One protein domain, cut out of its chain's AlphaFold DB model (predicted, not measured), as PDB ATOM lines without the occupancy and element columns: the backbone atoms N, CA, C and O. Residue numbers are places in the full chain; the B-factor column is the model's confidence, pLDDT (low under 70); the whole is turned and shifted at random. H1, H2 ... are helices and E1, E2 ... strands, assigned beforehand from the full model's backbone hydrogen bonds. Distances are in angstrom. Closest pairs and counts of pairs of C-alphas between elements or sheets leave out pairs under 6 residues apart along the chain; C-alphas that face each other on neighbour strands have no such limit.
ATOM      1  N   GLN A 110     121.048  92.676 170.071       96.88
ATOM      2  CA  GLN A 110     120.303  92.351 168.845       96.88
ATOM      3  C   GLN A 110     118.878  92.945 168.817       96.88
ATOM      4  O   GLN A 110     118.549  93.569 167.809       96.88
ATOM      5  N   PRO A 111     118.046  92.840 169.873       97.50
ATOM      6  CA  PRO A 111     116.701  93.412 169.824       97.50
ATOM      7  C   PRO A 111     116.674  94.939 169.696       97.50
ATOM      8  O   PRO A 111     115.777  95.478 169.057       97.50
ATOM      9  N   ALA A 112     117.677  95.643 170.236       97.31
ATOM     10  CA  ALA A 112     117.805  97.088 170.056       97.31
ATOM     11  C   ALA A 112     118.097  97.436 168.589       97.31
ATOM     12  O   ALA A 112     117.451  98.318 168.035       97.31
ATOM     13  N   ARG A 113     118.993  96.688 167.928       97.12
ATOM     14  CA  ARG A 113     119.244  96.851 166.482       97.12
ATOM     15  C   ARG A 113     117.999  96.598 165.650       97.12
ATOM     16  O   ARG A 113     117.741  97.324 164.706       97.12
ATOM     17  N   GLN A 114     117.236  95.564 165.997       98.06
ATOM     18  CA  GLN A 114     115.987  95.245 165.309       98.06
ATOM     19  C   GLN A 114     114.965  96.381 165.440       98.06
ATOM     20  O   GLN A 114     114.238  96.641 164.487       98.06
ATOM     21  N   MET A 115     114.917  97.075 166.585       98.19
ATOM     22  CA  MET A 115     114.099  98.284 166.725       98.19
ATOM     23  C   MET A 115     114.595  99.408 165.811       98.19
ATOM     24  O   MET A 115     113.779  99.970 165.091       98.19
ATOM     25  N   ASP A 116     115.902  99.686 165.775       97.25
ATOM     26  CA  ASP A 116     116.496 100.701 164.881       97.25
ATOM     27  C   ASP A 116     116.289 100.380 163.388       97.25
ATOM     28  O   ASP A 116     116.268 101.276 162.552       97.25
ATOM     29  N   GLU A 117     116.141  99.102 163.034       97.62
ATOM     30  CA  GLU A 117     115.819  98.679 161.666       97.62
ATOM     31  C   GLU A 117     114.336  98.874 161.308       97.62
ATOM     32  O   GLU A 117     114.014  99.027 160.129       97.62
ATOM     33  N   LEU A 118     113.428  98.824 162.289       98.06
ATOM     34  CA  LEU A 118     111.981  98.953 162.070       98.06
ATOM     35  C   LEU A 118     111.465 100.385 162.217       98.06
ATOM     36  O   LEU A 118     110.442 100.718 161.618       98.06
ATOM     37  N   PHE A 119     112.122 101.205 163.036       97.19
ATOM     38  CA  PHE A 119     111.651 102.537 163.401       97.19
ATOM     39  C   PHE A 119     112.733 103.580 163.134       97.19
ATOM     40  O   PHE A 119     113.878 103.413 163.544       97.19
ATOM     41  N   ASP A 120     112.343 104.682 162.490       93.19
ATOM     42  CA  ASP A 120     113.270 105.750 162.094       93.19
ATOM     43  C   ASP A 120     113.922 106.450 163.299       93.19
ATOM     44  O   ASP A 120     115.062 106.908 163.220       93.19
ATOM     45  N   GLU A 121     113.203 106.538 164.423       91.62
ATOM     46  CA  GLU A 121     113.653 107.231 165.628       91.62
ATOM     47  C   GLU A 121     113.530 106.334 166.867       91.62
ATOM     48  O   GLU A 121     112.459 106.189 167.464       91.62
ATOM     49  N   CYS A 122     114.670 105.779 167.282       96.00
ATOM     50  CA  CYS A 122     114.836 105.063 168.543       96.00
ATOM     51  C   CYS A 122     115.764 105.837 169.486       96.00
ATOM     52  O   CYS A 122     116.835 106.312 169.101       96.00
ATOM     53  N   HIS A 123     115.369 105.927 170.751       95.12
ATOM     54  CA  HIS A 123     116.154 106.530 171.818       95.12
ATOM     55  C   HIS A 123     116.670 105.460 172.770       95.12
ATOM     56  O   HIS A 123     115.891 104.689 173.327       95.12
ATOM     57  N   HIS A 124     117.981 105.464 173.006       95.50
ATOM     58  CA  HIS A 124     118.656 104.472 173.840       95.50
ATOM     59  C   HIS A 124     119.196 105.114 175.116       95.50
ATOM     60  O   HIS A 124     119.870 106.141 175.049       95.50
ATOM     61  N   TYR A 125     118.933 104.516 176.278       94.62
ATOM     62  CA  TYR A 125     119.448 105.018 177.558       94.62
ATOM     63  C   TYR A 125     119.568 103.927 178.625       94.62
ATOM     64  O   TYR A 125     118.865 102.913 178.613       94.62
ATOM     65  N   ILE A 126     120.450 104.157 179.603       94.38
ATOM     66  CA  ILE A 126     120.596 103.285 180.777       94.38
ATOM     67  C   ILE A 126     119.773 103.812 181.951       94.38
ATOM     68  O   ILE A 126     119.901 104.976 182.335       94.38
ATOM     69  N   THR A 127     118.992 102.927 182.568       92.56
ATOM     70  CA  THR A 127     118.336 103.162 183.860       92.56
ATOM     71  C   THR A 127     119.012 102.314 184.931       92.56
ATOM     72  O   THR A 127     119.278 101.136 184.714       92.56
ATOM     73  N   TYR A 128     119.266 102.883 186.108       87.88
ATOM     74  CA  TYR A 128     119.860 102.147 187.225       87.88
ATOM     75  C   TYR A 128     118.772 101.697 188.189       87.88
ATOM     76  O   TYR A 128     118.262 102.487 188.983       87.88
ATOM     77  N   GLY A 129     118.405 100.420 188.087       79.00
ATOM     78  CA  GLY A 129     117.565  99.760 189.077       79.00
ATOM     79  C   GLY A 129     118.355  99.367 190.328       79.00
ATOM     80  O   GLY A 129     119.564  99.572 190.428       79.00
ATOM     81  N   LYS A 130     117.662  98.755 191.291       79.12
ATOM     82  CA  LYS A 130     118.274  98.270 192.539       79.12
ATOM     83  C   LYS A 130     119.224  97.083 192.320       79.12
ATOM     84  O   LYS A 130     120.162  96.919 193.091       79.12
ATOM     85  N   GLU A 131     118.954  96.251 191.314       84.62
ATOM     86  CA  GLU A 131     119.667  94.985 191.090       84.62
ATOM     87  C   GLU A 131     120.723  95.090 189.989       84.62
ATOM     88  O   GLU A 131     121.869  94.702 190.194       84.62
ATOM     89  N   SER A 132     120.352  95.627 188.825       88.94
ATOM     90  CA  SER A 132     121.249  95.785 187.680       88.94
ATOM     91  C   SER A 132     120.867  97.001 186.825       88.94
ATOM     92  O   SER A 132     119.715  97.454 186.870       88.94
ATOM     93  N   PRO A 133     121.821  97.562 186.057       93.31
ATOM     94  CA  PRO A 133     121.512  98.516 185.003       93.31
ATOM     95  C   PRO A 133     120.613  97.881 183.935       93.31
ATOM     96  O   PRO A 133     120.851  96.760 183.486       93.31
ATOM     97  N   LEU A 134     119.601  98.623 183.502       95.69
ATOM     98  CA  LEU A 134     118.729  98.260 182.392       95.69
ATOM     99  C   LEU A 134     119.086  99.119 181.186       95.69
ATOM    100  O   LEU A 134     119.066 100.349 181.278       95.69
ATOM    101  N   PHE A 135     119.368  98.478 180.059       96.62
ATOM    102  CA  PHE A 135     119.384  99.141 178.765       96.62
ATOM    103  C   PHE A 135     117.944  99.287 178.278       96.62
ATOM    104  O   PHE A 135     117.190  98.316 178.287       96.62
ATOM    105  N   ASN A 136     117.571 100.495 177.869       97.38
ATOM    106  CA  ASN A 136     116.251 100.814 177.343       97.38
ATOM    107  C   ASN A 136     116.400 101.282 175.897       97.38
ATOM    108  O   ASN A 136     117.275 102.102 175.630       97.38
ATOM    109  N   SER A 137     115.537 100.799 175.006       97.69
ATOM    110  CA  SER A 137     115.306 101.387 173.682       97.69
ATOM    111  C   SER A 137     113.848 101.815 173.593       97.69
ATOM    112  O   SER A 137     112.962 101.020 173.912       97.69
ATOM    113  N   VAL A 138     113.591 103.060 173.203       97.88
ATOM    114  CA  VAL A 138     112.243 103.622 173.087       97.88
ATOM    115  C   VAL A 138     112.021 104.133 171.673       97.88
ATOM    116  O   VAL A 138     112.742 105.020 171.225       97.88
ATOM    117  N   ALA A 139     110.995 103.612 171.011       98.12
ATOM    118  CA  ALA A 139     110.538 104.069 169.707       98.12
ATOM    119  C   ALA A 139     109.137 104.677 169.816       98.12
ATOM    120  O   ALA A 139     108.265 104.147 170.514       98.12
ATOM    121  N   TYR A 140     108.916 105.766 169.088       97.62
ATOM    122  CA  TYR A 140     107.615 106.413 168.944       97.62
ATOM    123  C   TYR A 140     107.140 106.244 167.502       97.62
ATOM    124  O   TYR A 140     107.883 106.549 166.574       97.62
ATOM    125  N   PHE A 141     105.921 105.742 167.295       97.56
ATOM    126  CA  PHE A 141     105.415 105.483 165.944       97.56
ATOM    127  C   PHE A 141     103.896 105.642 165.824       97.56
ATOM    128  O   PHE A 141     103.153 105.621 166.811       97.56
ATOM    129  N   GLY A 142     103.429 105.823 164.585       96.31
ATOM    130  CA  GLY A 142     102.005 105.946 164.255       96.31
ATOM    131  C   GLY A 142     101.287 107.105 164.958       96.31
ATOM    132  O   GLY A 142     100.085 107.010 165.193       96.31
ATOM    133  N   ASP A 143     102.023 108.146 165.363       97.88
ATOM    134  CA  ASP A 143     101.534 109.308 166.118       97.88
ATOM    135  C   ASP A 143     100.688 108.964 167.358       97.88
ATOM    136  O   ASP A 143      99.815 109.732 167.779       97.88
ATOM    137  N   ARG A 144     100.897 107.772 167.925       98.00
ATOM    138  CA  ARG A 144     100.054 107.219 168.994       98.00
ATOM    139  C   ARG A 144     100.772 106.214 169.885       98.00
ATOM    140  O   ARG A 144     100.352 106.030 171.023       98.00
ATOM    141  N   TYR A 145     101.801 105.541 169.394       98.25
ATOM    142  CA  TYR A 145     102.377 104.395 170.082       98.25
ATOM    143  C   TYR A 145     103.762 104.705 170.616       98.25
ATOM    144  O   TYR A 145     104.564 105.369 169.960       98.25
ATOM    145  N   GLN A 146     104.027 104.182 171.807       98.06
ATOM    146  CA  GLN A 146     105.349 104.134 172.406       98.06
ATOM    147  C   GLN A 146     105.706 102.668 172.638       98.06
ATOM    148  O   GLN A 146     105.015 101.975 173.388       98.06
ATOM    149  N   LEU A 147     106.781 102.202 172.009       98.62
ATOM    150  CA  LEU A 147     107.370 100.895 172.271       98.62
ATOM    151  C   LEU A 147     108.640 101.080 173.091       98.62
ATOM    152  O   LEU A 147     109.571 101.739 172.642       98.62
ATOM    153  N   THR A 148     108.699 100.440 174.252       98.50
ATOM    154  CA  THR A 148     109.888 100.402 175.101       98.50
ATOM    155  C   THR A 148     110.398  98.971 175.200       98.50
ATOM    156  O   THR A 148     109.691  98.105 175.708       98.50
ATOM    157  N   MET A 149     111.632  98.723 174.777       98.44
ATOM    158  CA  MET A 149     112.383  97.509 175.094       98.44
ATOM    159  C   MET A 149     113.266  97.766 176.310       98.44
ATOM    160  O   MET A 149     113.927  98.801 176.380       98.44
ATOM    161  N   GLN A 150     113.291  96.829 177.253       97.94
ATOM    162  CA  GLN A 150     114.163  96.853 178.424       97.94
ATOM    163  C   GLN A 150     114.916  95.538 178.541       97.94
ATOM    164  O   GLN A 150     114.308  94.470 178.523       97.94
ATOM    165  N   VAL A 151     116.232  95.601 178.722       97.38
ATOM    166  CA  VAL A 151     117.066  94.412 178.897       97.38
ATOM    167  C   VAL A 151     118.124  94.656 179.975       97.38
ATOM    168  O   VAL A 151     118.778  95.703 179.967       97.38
ATOM    169  N   PRO A 152     118.311  93.731 180.932       96.62
ATOM    170  CA  PRO A 152     119.359  93.867 181.933       96.62
ATOM    171  C   PRO A 152     120.735  93.683 181.293       96.62
ATOM    172  O   PRO A 152     120.961  92.762 180.499       96.62
ATOM    173  N   VAL A 153     121.660  94.575 181.644       95.88
ATOM    174  CA  VAL A 153     123.015  94.600 181.094       95.88
ATOM    175  C   VAL A 153     124.062  94.725 182.193       95.88
ATOM    176  O   VAL A 153     123.877  95.401 183.204       95.88
ATOM    177  N   ASN A 154     125.216  94.114 181.954       93.75
ATOM    178  CA  ASN A 154     126.442  94.368 182.692       93.75
ATOM    179  C   ASN A 154     127.345  95.272 181.849       93.75
ATOM    180  O   ASN A 154     127.804  94.868 180.781       93.75
ATOM    181  N   ILE A 155     127.592  96.491 182.322       91.81
ATOM    182  CA  ILE A 155     128.381  97.496 181.605       91.81
ATOM    183  C   ILE A 155     129.821  97.424 182.111       91.81
ATOM    184  O   ILE A 155     130.095  97.711 183.273       91.81
ATOM    185  N   GLN A 156     130.744  97.032 181.235       89.31
ATOM    186  CA  GLN A 156     132.163  96.892 181.576       89.31
ATOM    187  C   GLN A 156     132.944  98.177 181.284       89.31
ATOM    188  O   GLN A 156     133.917  98.492 181.967       89.31
ATOM    189  N   SER A 157     132.544  98.917 180.247       87.31
ATOM    190  CA  SER A 157     133.174 100.173 179.842       87.31
ATOM    191  C   SER A 157     132.195 101.060 179.066       87.31
ATOM    192  O   SER A 157     131.048 100.686 178.835       87.31
ATOM    193  N   LYS A 158     132.669 102.224 178.602       84.50
ATOM    194  CA  LYS A 158     131.920 103.136 177.719       84.50
ATOM    195  C   LYS A 158     131.404 102.488 176.430       84.50
ATOM    196  O   LYS A 158     130.519 103.032 175.793       84.50
ATOM    197  N   THR A 159     132.008 101.390 175.989       86.25
ATOM    198  CA  THR A 159     131.736 100.793 174.671       86.25
ATOM    199  C   THR A 159     131.569  99.279 174.729       86.25
ATOM    200  O   THR A 159     131.376  98.654 173.691       86.25
ATOM    201  N   SER A 160     131.658  98.670 175.913       88.19
ATOM    202  CA  SER A 160     131.625  97.216 176.087       88.19
ATOM    203  C   SER A 160     130.725  96.826 177.245       88.19
ATOM    204  O   SER A 160     130.781  97.419 178.327       88.19
ATOM    205  N   GLY A 161     129.938  95.782 177.027       91.19
ATOM    206  CA  GLY A 161     129.056  95.205 178.023       91.19
ATOM    207  C   GLY A 161     128.491  93.877 177.545       91.19
ATOM    208  O   GLY A 161     128.858  93.360 176.495       91.19
ATOM    209  N   SER A 162     127.601  93.306 178.340       93.50
ATOM    210  CA  SER A 162     126.917  92.063 178.000       93.50
ATOM    211  C   SER A 162     125.484  92.097 178.496       93.50
ATOM    212  O   SER A 162     125.222  92.592 179.591       93.50
ATOM    213  N   VAL A 163     124.572  91.512 177.729       95.75
ATOM    214  CA  VAL A 163     123.211  91.224 178.186       95.75
ATOM    215  C   VAL A 163     123.262  90.136 179.263       95.75
ATOM    216  O   VAL A 163     123.972  89.145 179.105       95.75
ATOM    217  N   THR A 164     122.541  90.327 180.367       95.75
ATOM    218  CA  THR A 164     122.537  89.396 181.512       95.75
ATOM    219  C   THR A 164     121.192  88.709 181.741       95.75
ATOM    220  O   THR A 164     121.044  87.970 182.710       95.75
ATOM    221  N   GLY A 165     120.206  88.946 180.879       95.62
ATOM    222  CA  GLY A 165     118.869  88.370 180.974       95.62
ATOM    223  C   GLY A 165     118.037  88.679 179.734       95.62
ATOM    224  O   GLY A 165     118.509  89.345 178.817       95.62
ATOM    225  N   GLU A 166     116.804  88.189 179.705       97.19
ATOM    226  CA  GLU A 166     115.928  88.347 178.541       97.19
ATOM    227  C   GLU A 166     115.377  89.781 178.415       97.19
ATOM    228  O   GLU A 166     115.060  90.412 179.433       97.19
ATOM    229  N   PRO A 167     115.236  90.307 177.183       97.75
ATOM    230  CA  PRO A 167     114.544  91.561 176.934       97.75
ATOM    231  C   PRO A 167     113.036  91.431 177.196       97.75
ATOM    232  O   PRO A 167     112.404  90.418 176.895       97.75
ATOM    233  N   ASN A 168     112.451  92.508 177.707       98.25
ATOM    234  CA  ASN A 168     111.015  92.688 177.875       98.25
ATOM    235  C   ASN A 168     110.561  93.900 177.064       98.25
ATOM    236  O   ASN A 168     111.290  94.887 176.962       98.25
ATOM    237  N   PHE A 169     109.357  93.837 176.506       98.69
ATOM    238  CA  PHE A 169     108.815  94.873 175.636       98.69
ATOM    239  C   PHE A 169     107.480  95.372 176.158       98.69
ATOM    240  O   PHE A 169     106.597  94.583 176.489       98.69
ATOM    241  N   TYR A 170     107.321  96.689 176.172       98.38
ATOM    242  CA  TYR A 170     106.119  97.388 176.593       98.38
ATOM    243  C   TYR A 170     105.628  98.246 175.435       98.38
ATOM    244  O   TYR A 170     106.260  99.242 175.088       98.38
ATOM    245  N   LEU A 171     104.505  97.864 174.836       98.50
ATOM    246  CA  LEU A 171     103.816  98.660 173.829       98.50
ATOM    247  C   LEU A 171     102.650  99.392 174.486       98.50
ATOM    248  O   LEU A 171     101.690  98.762 174.930       98.50
ATOM    249  N   ASN A 172     102.726 100.716 174.523       98.12
ATOM    250  CA  ASN A 172     101.691 101.570 175.084       98.12
ATOM    251  C   ASN A 172     100.960 102.325 173.968       98.12
ATOM    252  O   ASN A 172     101.581 102.984 173.134       98.12
ATOM    253  N   GLU A 173      99.629 102.251 173.975       98.25
ATOM    254  CA  GLU A 173      98.757 103.092 173.158       98.25
ATOM    255  C   GLU A 173      98.430 104.368 173.927       98.25
ATOM    256  O   GLU A 173      97.763 104.329 174.965       98.25
ATOM    257  N   ILE A 174      98.872 105.506 173.400       98.25
ATOM    258  CA  ILE A 174      98.517 106.810 173.937       98.25
ATOM    259  C   ILE A 174      97.061 107.107 173.586       98.25
ATOM    260  O   ILE A 174      96.630 107.021 172.433       98.25
ATOM    261  N   GLU A 175      96.287 107.467 174.600       97.88
ATOM    262  CA  GLU A 175      94.895 107.864 174.442       97.88
ATOM    263  C   GLU A 175      94.783 109.376 174.283       97.88
ATOM    264  O   GLU A 175      94.209 109.863 173.307       97.88
ATOM    265  N   THR A 176      95.362 110.117 175.231       97.81
ATOM    266  CA  THR A 176      95.325 111.577 175.249       97.81
ATOM    267  C   THR A 176      96.654 112.160 175.702       97.81
ATOM    268  O   THR A 176      97.366 111.581 176.527       97.81
ATOM    269  N   ILE A 177      96.971 113.337 175.164       98.19
ATOM    270  CA  ILE A 177      98.108 114.152 175.587       98.19
ATOM    271  C   ILE A 177      97.569 115.518 175.985       98.19
ATOM    272  O   ILE A 177      96.936 116.224 175.194       98.19
ATOM    273  N   THR A 178      97.842 115.891 177.227       97.81
ATOM    274  CA  THR A 178      97.479 117.176 177.814       97.81
ATOM    275  C   THR A 178      98.723 118.041 177.929       97.81
ATOM    276  O   THR A 178      99.789 117.571 178.321       97.81
ATOM    277  N   VAL A 179      98.599 119.316 177.568       97.38
ATOM    278  CA  VAL A 179      99.673 120.301 177.718       97.38
ATOM    279  C   VAL A 179      99.153 121.394 178.634       97.38
ATOM    280  O   VAL A 179      98.166 122.058 178.311       97.38
ATOM    281  N   SER A 180      99.773 121.552 179.798       96.50
ATOM    282  CA  SER A 180      99.377 122.570 180.763       96.50
ATOM    283  C   SER A 180      99.774 123.972 180.277       96.50
ATOM    284  O   SER A 180     100.696 124.115 179.469       96.50
ATOM    285  N   PRO A 181      99.156 125.043 180.813       96.12
ATOM    286  CA  PRO A 181      99.581 126.415 180.526       96.12
ATOM    287  C   PRO A 181     101.046 126.703 180.895       96.12
ATOM    288  O   PRO A 181     101.654 127.598 180.317       96.12
ATOM    289  N   SER A 182     101.625 125.945 181.835       95.06
ATOM    290  CA  SER A 182     103.039 126.042 182.217       95.06
ATOM    291  C   SER A 182     103.978 125.248 181.299       95.06
ATOM    292  O   SER A 182     105.169 125.171 181.584       95.06
ATOM    293  N   GLY A 183     103.456 124.616 180.240       92.75
ATOM    294  CA  GLY A 183     104.221 123.792 179.301       92.75
ATOM    295  C   GLY A 183     104.455 122.347 179.751       92.75
ATOM    296  O   GLY A 183     105.151 121.611 179.062       92.75
ATOM    297  N   GLY A 184     103.877 121.918 180.877       95.88
ATOM    298  CA  GLY A 184     103.977 120.531 181.330       95.88
ATOM    299  C   GLY A 184     103.181 119.601 180.418       95.88
ATOM    300  O   GLY A 184     102.037 119.907 180.084       95.88
ATOM    301  N   VAL A 185     103.769 118.471 180.025       97.12
ATOM    302  CA  VAL A 185     103.119 117.470 179.168       97.12
ATOM    303  C   VAL A 185     102.707 116.268 180.015       97.12
ATOM    304  O   VAL A 185     103.537 115.673 180.697       97.12
ATOM    305  N   GLY A 186     101.420 115.929 179.993       96.12
ATOM    306  CA  GLY A 186     100.862 114.748 180.648       96.12
ATOM    307  C   GLY A 186     100.246 113.799 179.627       96.12
ATOM    308  O   GLY A 186      99.549 114.248 178.716       96.12
ATOM    309  N   THR A 187     100.457 112.499 179.805       97.19
ATOM    310  CA  THR A 187     100.011 111.454 178.871       97.19
ATOM    311  C   THR A 187      99.110 110.455 179.591       97.19
ATOM    312  O   THR A 187      99.430 110.027 180.700       97.19
ATOM    313  N   SER A 188      97.993 110.069 178.968       97.31
ATOM    314  CA  SER A 188      97.176 108.925 179.391       97.31
ATOM    315  C   SER A 188      97.285 107.791 178.374       97.31
ATOM    316  O   SER A 188      97.374 108.033 177.169       97.31
ATOM    317  N   TYR A 189      97.258 106.553 178.861       96.88
ATOM    318  CA  TYR A 189      97.355 105.353 178.034       96.88
ATOM    319  C   TYR A 189      96.045 104.571 178.103       96.88
ATOM    320  O   TYR A 189      95.526 104.342 179.194       96.88
ATOM    321  N   SER A 190      95.527 104.148 176.950       95.69
ATOM    322  CA  SER A 190      94.294 103.348 176.861       95.69
ATOM    323  C   SER A 190      94.575 101.850 176.909       95.69
ATOM    324  O   SER A 190      93.732 101.065 177.343       95.69
ATOM    325  N   ARG A 191      95.751 101.442 176.424       94.94
ATOM    326  CA  ARG A 191      96.135 100.040 176.294       94.94
ATOM    327  C   ARG A 191      97.628  99.877 176.492       94.94
ATOM    328  O   ARG A 191      98.415 100.682 176.003       94.94
ATOM    329  N   ASN A 192      98.003  98.798 177.158       95.44
ATOM    330  CA  ASN A 192      99.378  98.373 177.333       95.44
ATOM    331  C   ASN A 192      99.486  96.882 176.998       95.44
ATOM    332  O   ASN A 192      98.694  96.070 177.476       95.44
ATOM    333  N   LEU A 193     100.464  96.523 176.175       97.69
ATOM    334  CA  LEU A 193     100.822  95.140 175.897       97.69
ATOM    335  C   LEU A 193     102.252  94.897 176.364       97.69
ATOM    336  O   LEU A 193     103.162  95.641 176.004       97.69
ATOM    337  N   HIS A 194     102.435  93.846 177.156       98.19
ATOM    338  CA  HIS A 194     103.737  93.398 177.627       98.19
ATOM    339  C   HIS A 194     104.059  92.038 177.010       98.19
ATOM    340  O   HIS A 194     103.221  91.137 177.060       98.19
ATOM    341  N   PHE A 195     105.244  91.897 176.420       98.56
ATOM    342  CA  PHE A 195     105.652  90.680 175.717       98.56
ATOM    343  C   PHE A 195     107.176  90.484 175.738       98.56
ATOM    344  O   PHE A 195     107.918  91.400 176.094       98.56
ATOM    345  N   GLY A 196     107.641  89.275 175.406       98.44
ATOM    346  CA  GLY A 196     109.053  88.895 175.492       98.44
ATOM    347  C   GLY A 196     109.727  88.701 174.133       98.44
ATOM    348  O   GLY A 196     109.176  89.018 173.075       98.44
ATOM    349  N   SER A 197     110.934  88.130 174.165       98.00
ATOM    350  CA  SER A 197     111.775  87.853 172.991       98.00
ATOM    351  C   SER A 197     111.059  87.052 171.896       98.00
ATOM    352  O   SER A 197     111.238  87.320 170.709       98.00
ATOM    353  N   THR A 198     110.244  86.061 172.277       98.38
ATOM    354  CA  THR A 198     109.556  85.179 171.323       98.38
ATOM    355  C   THR A 198     108.500  85.926 170.513       98.38
ATOM    356  O   THR A 198     108.431  85.767 169.296       98.38
ATOM    357  N   GLU A 199     107.680  86.747 171.163       98.69
ATOM    358  CA  GLU A 199     106.696  87.600 170.497       98.69
ATOM    359  C   GLU A 199     107.375  88.686 169.661       98.69
ATOM    360  O   GLU A 199     106.974  88.911 168.520       98.69
ATOM    361  N   TRP A 200     108.438  89.305 170.184       98.62
ATOM    362  CA  TRP A 200     109.201  90.312 169.448       98.62
ATOM    363  C   TRP A 200     109.752  89.775 168.127       98.62
ATOM    364  O   TRP A 200     109.631  90.432 167.095       98.62
ATOM    365  N   GLN A 201     110.294  88.554 168.129       98.62
ATOM    366  CA  GLN A 201     110.827  87.948 166.913       98.62
ATOM    367  C   GLN A 201     109.745  87.782 165.831       98.62
ATOM    368  O   GLN A 201     110.019  88.053 164.663       98.62
ATOM    369  N   LYS A 202     108.504  87.437 166.211       98.69
ATOM    370  CA  LYS A 202     107.367  87.377 165.272       98.69
ATOM    371  C   LYS A 202     107.063  88.748 164.668       98.69
ATOM    372  O   LYS A 202     106.905  88.853 163.456       98.69
ATOM    373  N   VAL A 203     107.025  89.793 165.499       98.56
ATOM    374  CA  VAL A 203     106.787  91.176 165.048       98.56
ATOM    375  C   VAL A 203     107.888  91.633 164.093       98.56
ATOM    376  O   VAL A 203     107.600  92.213 163.046       98.56
ATOM    377  N   PHE A 204     109.151  91.341 164.409       98.62
ATOM    378  CA  PHE A 204     110.286  91.713 163.568       98.62
ATOM    379  C   PHE A 204     110.275  91.000 162.210       98.62
ATOM    380  O   PHE A 204     110.439  91.640 161.168       98.62
ATOM    381  N   GLU A 205     110.028  89.688 162.197       98.56
ATOM    382  CA  GLU A 205     109.881  88.904 160.963       98.56
ATOM    383  C   GLU A 205     108.720  89.412 160.102       98.56
ATOM    384  O   GLU A 205     108.846  89.494 158.878       98.56
ATOM    385  N   ALA A 206     107.636  89.844 160.746       98.50
ATOM    386  CA  ALA A 206     106.483  90.465 160.109       98.50
ATOM    387  C   ALA A 206     106.650  91.976 159.844       98.50
ATOM    388  O   ALA A 206     105.668  92.665 159.581       98.50
ATOM    389  N   LYS A 207     107.882  92.505 159.888       98.06
ATOM    390  CA  LYS A 207     108.216  93.902 159.548       98.06
ATOM    391  C   LYS A 207     107.456  94.950 160.369       98.06
ATOM    392  O   LYS A 207     107.073  95.992 159.848       98.06
ATOM    393  N   GLY A 208     107.271  94.682 161.660       97.69
ATOM    394  CA  GLY A 208     106.588  95.588 162.584       97.69
ATOM    395  C   GLY A 208     105.077  95.371 162.672       97.69
ATOM    396  O   GLY A 208     104.387  96.187 163.278       97.69
ATOM    397  N   ASP A 209     104.538  94.289 162.101       98.19
ATOM    398  CA  ASP A 209     103.120  93.955 162.237       98.19
ATOM    399  C   ASP A 209     102.810  93.345 163.617       98.19
ATOM    400  O   ASP A 209     102.986  92.148 163.870       98.19
ATOM    401  N   PHE A 210     102.312  94.189 164.521       98.19
ATOM    402  CA  PHE A 210     101.906  93.807 165.875       98.19
ATOM    403  C   PHE A 210     100.624  92.959 165.934       98.19
ATOM    404  O   PHE A 210     100.346  92.348 166.973       98.19
ATOM    405  N   SER A 211      99.864  92.829 164.838       98.06
ATOM    406  CA  SER A 211      98.691  91.941 164.810       98.06
ATOM    407  C   SER A 211      99.089  90.468 164.977       98.06
ATOM    408  O   SER A 211      98.334  89.677 165.546       98.06
ATOM    409  N   THR A 212     100.329  90.112 164.612       98.38
ATOM    410  CA  THR A 212     100.923  88.776 164.821       98.38
ATOM    411  C   THR A 212     100.999  88.352 166.288       98.38
ATOM    412  O   THR A 212     101.101  87.159 166.588       98.38
ATOM    413  N   ILE A 213     100.918  89.319 167.204       98.12
ATOM    414  CA  ILE A 213     100.877  89.111 168.654       98.12
ATOM    415  C   ILE A 213      99.563  89.618 169.273       98.12
ATOM    416  O   ILE A 213      99.473  89.811 170.482       98.12
ATOM    417  N   GLY A 214      98.526  89.800 168.448       96.88
ATOM    418  CA  GLY A 214      97.174  90.154 168.880       96.88
ATOM    419  C   GLY A 214      96.966  91.637 169.193       96.88
ATOM    420  O   GLY A 214      96.077  91.966 169.982       96.88
ATOM    421  N   PHE A 215      97.773  92.533 168.616       97.50
ATOM    422  CA  PHE A 215      97.646  93.974 168.827       97.50
ATOM    423  C   PHE A 215      97.440  94.733 167.517       97.50
ATOM    424  O   PHE A 215      98.364  94.928 166.732       97.50
ATOM    425  N   ASP A 216      96.218  95.217 167.318       97.19
ATOM    426  CA  ASP A 216      95.854  95.979 166.128       97.19
ATOM    427  C   ASP A 216      96.234  97.460 166.271       97.19
ATOM    428  O   ASP A 216      95.763  98.163 167.173       97.19
ATOM    429  N   ILE A 217      97.071  97.945 165.353       97.06
ATOM    430  CA  ILE A 217      97.498  99.346 165.284       97.06
ATOM    431  C   ILE A 217      96.390 100.197 164.650       97.06
ATOM    432  O   ILE A 217      95.909  99.920 163.551       97.06
ATOM    433  N   LYS A 218      95.994 101.272 165.333       96.62
ATOM    434  CA  LYS A 218      95.031 102.254 164.832       96.62
ATOM    435  C   LYS A 218      95.748 103.257 163.926       96.62
ATOM    436  O   LYS A 218      96.773 103.798 164.331       96.62
ATOM    437  N   PRO A 219      95.179 103.596 162.757       95.12
ATOM    438  CA  PRO A 219      95.809 104.527 161.819       95.12
ATOM    439  C   PRO A 219      95.684 106.002 162.238       95.12
ATOM    440  O   PRO A 219      96.285 106.876 161.627       95.12
ATOM    441  N   THR A 220      94.858 106.311 163.239       97.06
ATOM    442  CA  THR A 220      94.578 107.687 163.664       97.06
ATOM    443  C   THR A 220      95.549 108.136 164.749       97.06
ATOM    444  O   THR A 220      95.500 107.579 165.842       97.06
ATOM    445  N   GLY A 221      96.342 109.179 164.517       97.12
ATOM    446  CA  GLY A 221      97.222 109.768 165.536       97.12
ATOM    447  C   GLY A 221      96.489 110.431 166.712       97.12
ATOM    448  O   GLY A 221      95.256 110.518 166.742       97.12
ATOM    449  N   VAL A 222      97.254 110.900 167.699       97.69
ATOM    450  CA  VAL A 222      96.790 111.680 168.857       97.69
ATOM    451  C   VAL A 222      97.296 113.118 168.739       97.69
ATOM    452  O   VAL A 222      98.449 113.371 168.392       97.69
ATOM    453  N   ALA A 223      96.441 114.097 169.041       97.88
ATOM    454  CA  ALA A 223      96.856 115.497 169.053       97.88
ATOM    455  C   ALA A 223      97.991 115.737 170.067       97.88
ATOM    456  O   ALA A 223      97.993 115.164 171.153       97.88
ATOM    457  N   ASN A 224      98.922 116.639 169.738       97.38
ATOM    458  CA  ASN A 224     100.115 116.952 170.541       97.38
ATOM    459  C   ASN A 224     101.138 115.807 170.689       97.38
ATOM    460  O   ASN A 224     102.019 115.924 171.539       97.38
ATOM    461  N   PHE A 225     101.084 114.758 169.859       97.38
ATOM    462  CA  PHE A 225     102.051 113.652 169.903       97.38
ATOM    463  C   PHE A 225     103.509 114.119 169.882       97.38
ATOM    464  O   PHE A 225     104.265 113.783 170.788       97.38
ATOM    465  N   GLN A 226     103.876 114.999 168.946       97.06
ATOM    466  CA  GLN A 226     105.249 115.503 168.864       97.06
ATOM    467  C   GLN A 226     105.713 116.198 170.153       97.06
ATOM    468  O   GLN A 226     106.845 116.010 170.575       97.06
ATOM    469  N   LYS A 227     104.831 116.936 170.845       96.50
ATOM    470  CA  LYS A 227     105.188 117.580 172.122       96.50
ATOM    471  C   LYS A 227     105.497 116.560 173.213       96.50
ATOM    472  O   LYS A 227     106.314 116.836 174.082       96.50
ATOM    473  N   HIS A 228     104.827 115.409 173.192       95.88
ATOM    474  CA  HIS A 228     105.134 114.308 174.098       95.88
ATOM    475  C   HIS A 228     106.478 113.658 173.763       95.88
ATOM    476  O   HIS A 228     107.274 113.445 174.677       95.88
ATOM    477  N   VAL A 229     106.755 113.413 172.479       95.56
ATOM    478  CA  VAL A 229     108.061 112.914 172.020       95.56
ATOM    479  C   VAL A 229     109.182 113.867 172.445       95.56
ATOM    480  O   VAL A 229     110.138 113.439 173.083       95.56
ATOM    481  N   ASP A 230     109.027 115.167 172.183       94.56
ATOM    482  CA  ASP A 230     110.023 116.191 172.520       94.56
ATOM    483  C   ASP A 230     110.240 116.327 174.033       94.56
ATOM    484  O   ASP A 230     111.368 116.517 174.473       94.56
ATOM    485  N   ALA A 231     109.181 116.206 174.843       93.06
ATOM    486  CA  ALA A 231     109.277 116.265 176.304       93.06
ATOM    487  C   ALA A 231     109.900 115.008 176.936       93.06
ATOM    488  O   ALA A 231     110.231 115.028 178.121       93.06
ATOM    489  N   SER A 232     110.012 113.916 176.175       90.00
ATOM    490  CA  SER A 232     110.547 112.633 176.646       90.00
ATOM    491  C   SER A 232     112.019 112.420 176.264       90.00
ATOM    492  O   SER A 232     112.587 111.386 176.617       90.00
ATOM    493  N   ARG A 233     112.614 113.376 175.539       83.50
ATOM    494  CA  ARG A 233     114.033 113.444 175.158       83.50
ATOM    495  C   ARG A 233     114.830 114.242 176.187       83.50
ATOM    496  O   ARG A 233     115.974 113.826 176.471       83.50
TER     497      ARG A 233
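AT A GLANCE: This is residues 110 to 233 of the 233 residues of an uncharacterized protein of Gimesia panareensis (UniProt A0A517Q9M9). One twisted antiparallel sheet makes the body, and its two longest strands, E5 and E6, bend sharply together as a hairpin, with H4 tucked in the angle between their far halves and E2. H1 packs over E2 on one face of the sheet, while H2 only grazes the sheet after E6 and H3 packs on H2. The 124 printed residues hold four named helices and six named strands, in the order H1 E1 E2 E3 E4 E5 E6 H2 H3 H4, of mixed class. The sheet is branched at E3. The whole is compact, with a radius of gyration of the C-alphas of 15.3 A and spans of 43 by 37 by 24 A.

IN THESE COORDINATES: H1, residues 110 to 118, begins with C-alpha 110 at (120.303, 92.351, 168.845). E1 holds residues 122 to 128, E2 residues 133 to 141 over 25.9 A, E3 residues 145 to 155 over 29.3 A, and E4 residues 161 to 163. E5, residues 168 to 179, is 29.9 A long, and E6, residues 185 to 196, is 29.4 A long, from C-alpha 185 at (103.119, 117.470, 179.168). H2 holds residues 197 to 205 and H3 residues 210 to 213. H4, residues 225 to 231, ends with C-alpha 231 at (109.277, 116.265, 176.304).

HOW THE PARTS SIT: E1 to E4 form a meander, each strand the antiparallel neighbour of the one before. N 125 and O 136 join E1 and E2 within hydrogen-bond range at 3.0 A, and N 137 and O 149 join E2 and E3 at 2.9 A. E3 bends by 58 degrees at residue 152; E2 lies on one side of it, E4 and E5 on the other side. N 154 and O 162, 2.8 A, pair E3 with E4, and N 148 and O 170, 2.8 A, pair E3 with E5. The hairpin of E5 and E6 has N 171 and O 193 at 2.8 A; E5 bends by 70 degrees at residue 175 and E6 by 75 degrees at residue 190. H1 is over E2 at a height over the sheet of 9.2 A and runs along the strands, at 14 degrees to E2 on the local plane. H1 and H2 are close but not clearly touching, the C-alphas of Gln 114 and Phe 204 being closest at 6.9 A. H2 touches H3, with the C-alphas of Val 203 and Phe 210 closest at 5.6 A. H4 is on the sheet; its closest C-alphas to E6 are those of His 228 and Val 185, 6.3 A apart. Every O i to N i+4 pair is within hydrogen-bond range in H1 and H4, 4 of 5 are in H2, and H3 is too short for such a pair.

THE WHOLE: The two C-alphas farthest apart, those of Gln 156 and Pro 181, are 44.0 A from each other. The link from H3 to H4, 11 residues, is long, and the other links are tight. The printed part has no cut and ends at the chain's last residue. Its mean pLDDT is 95.8, and no printed residue is under 70.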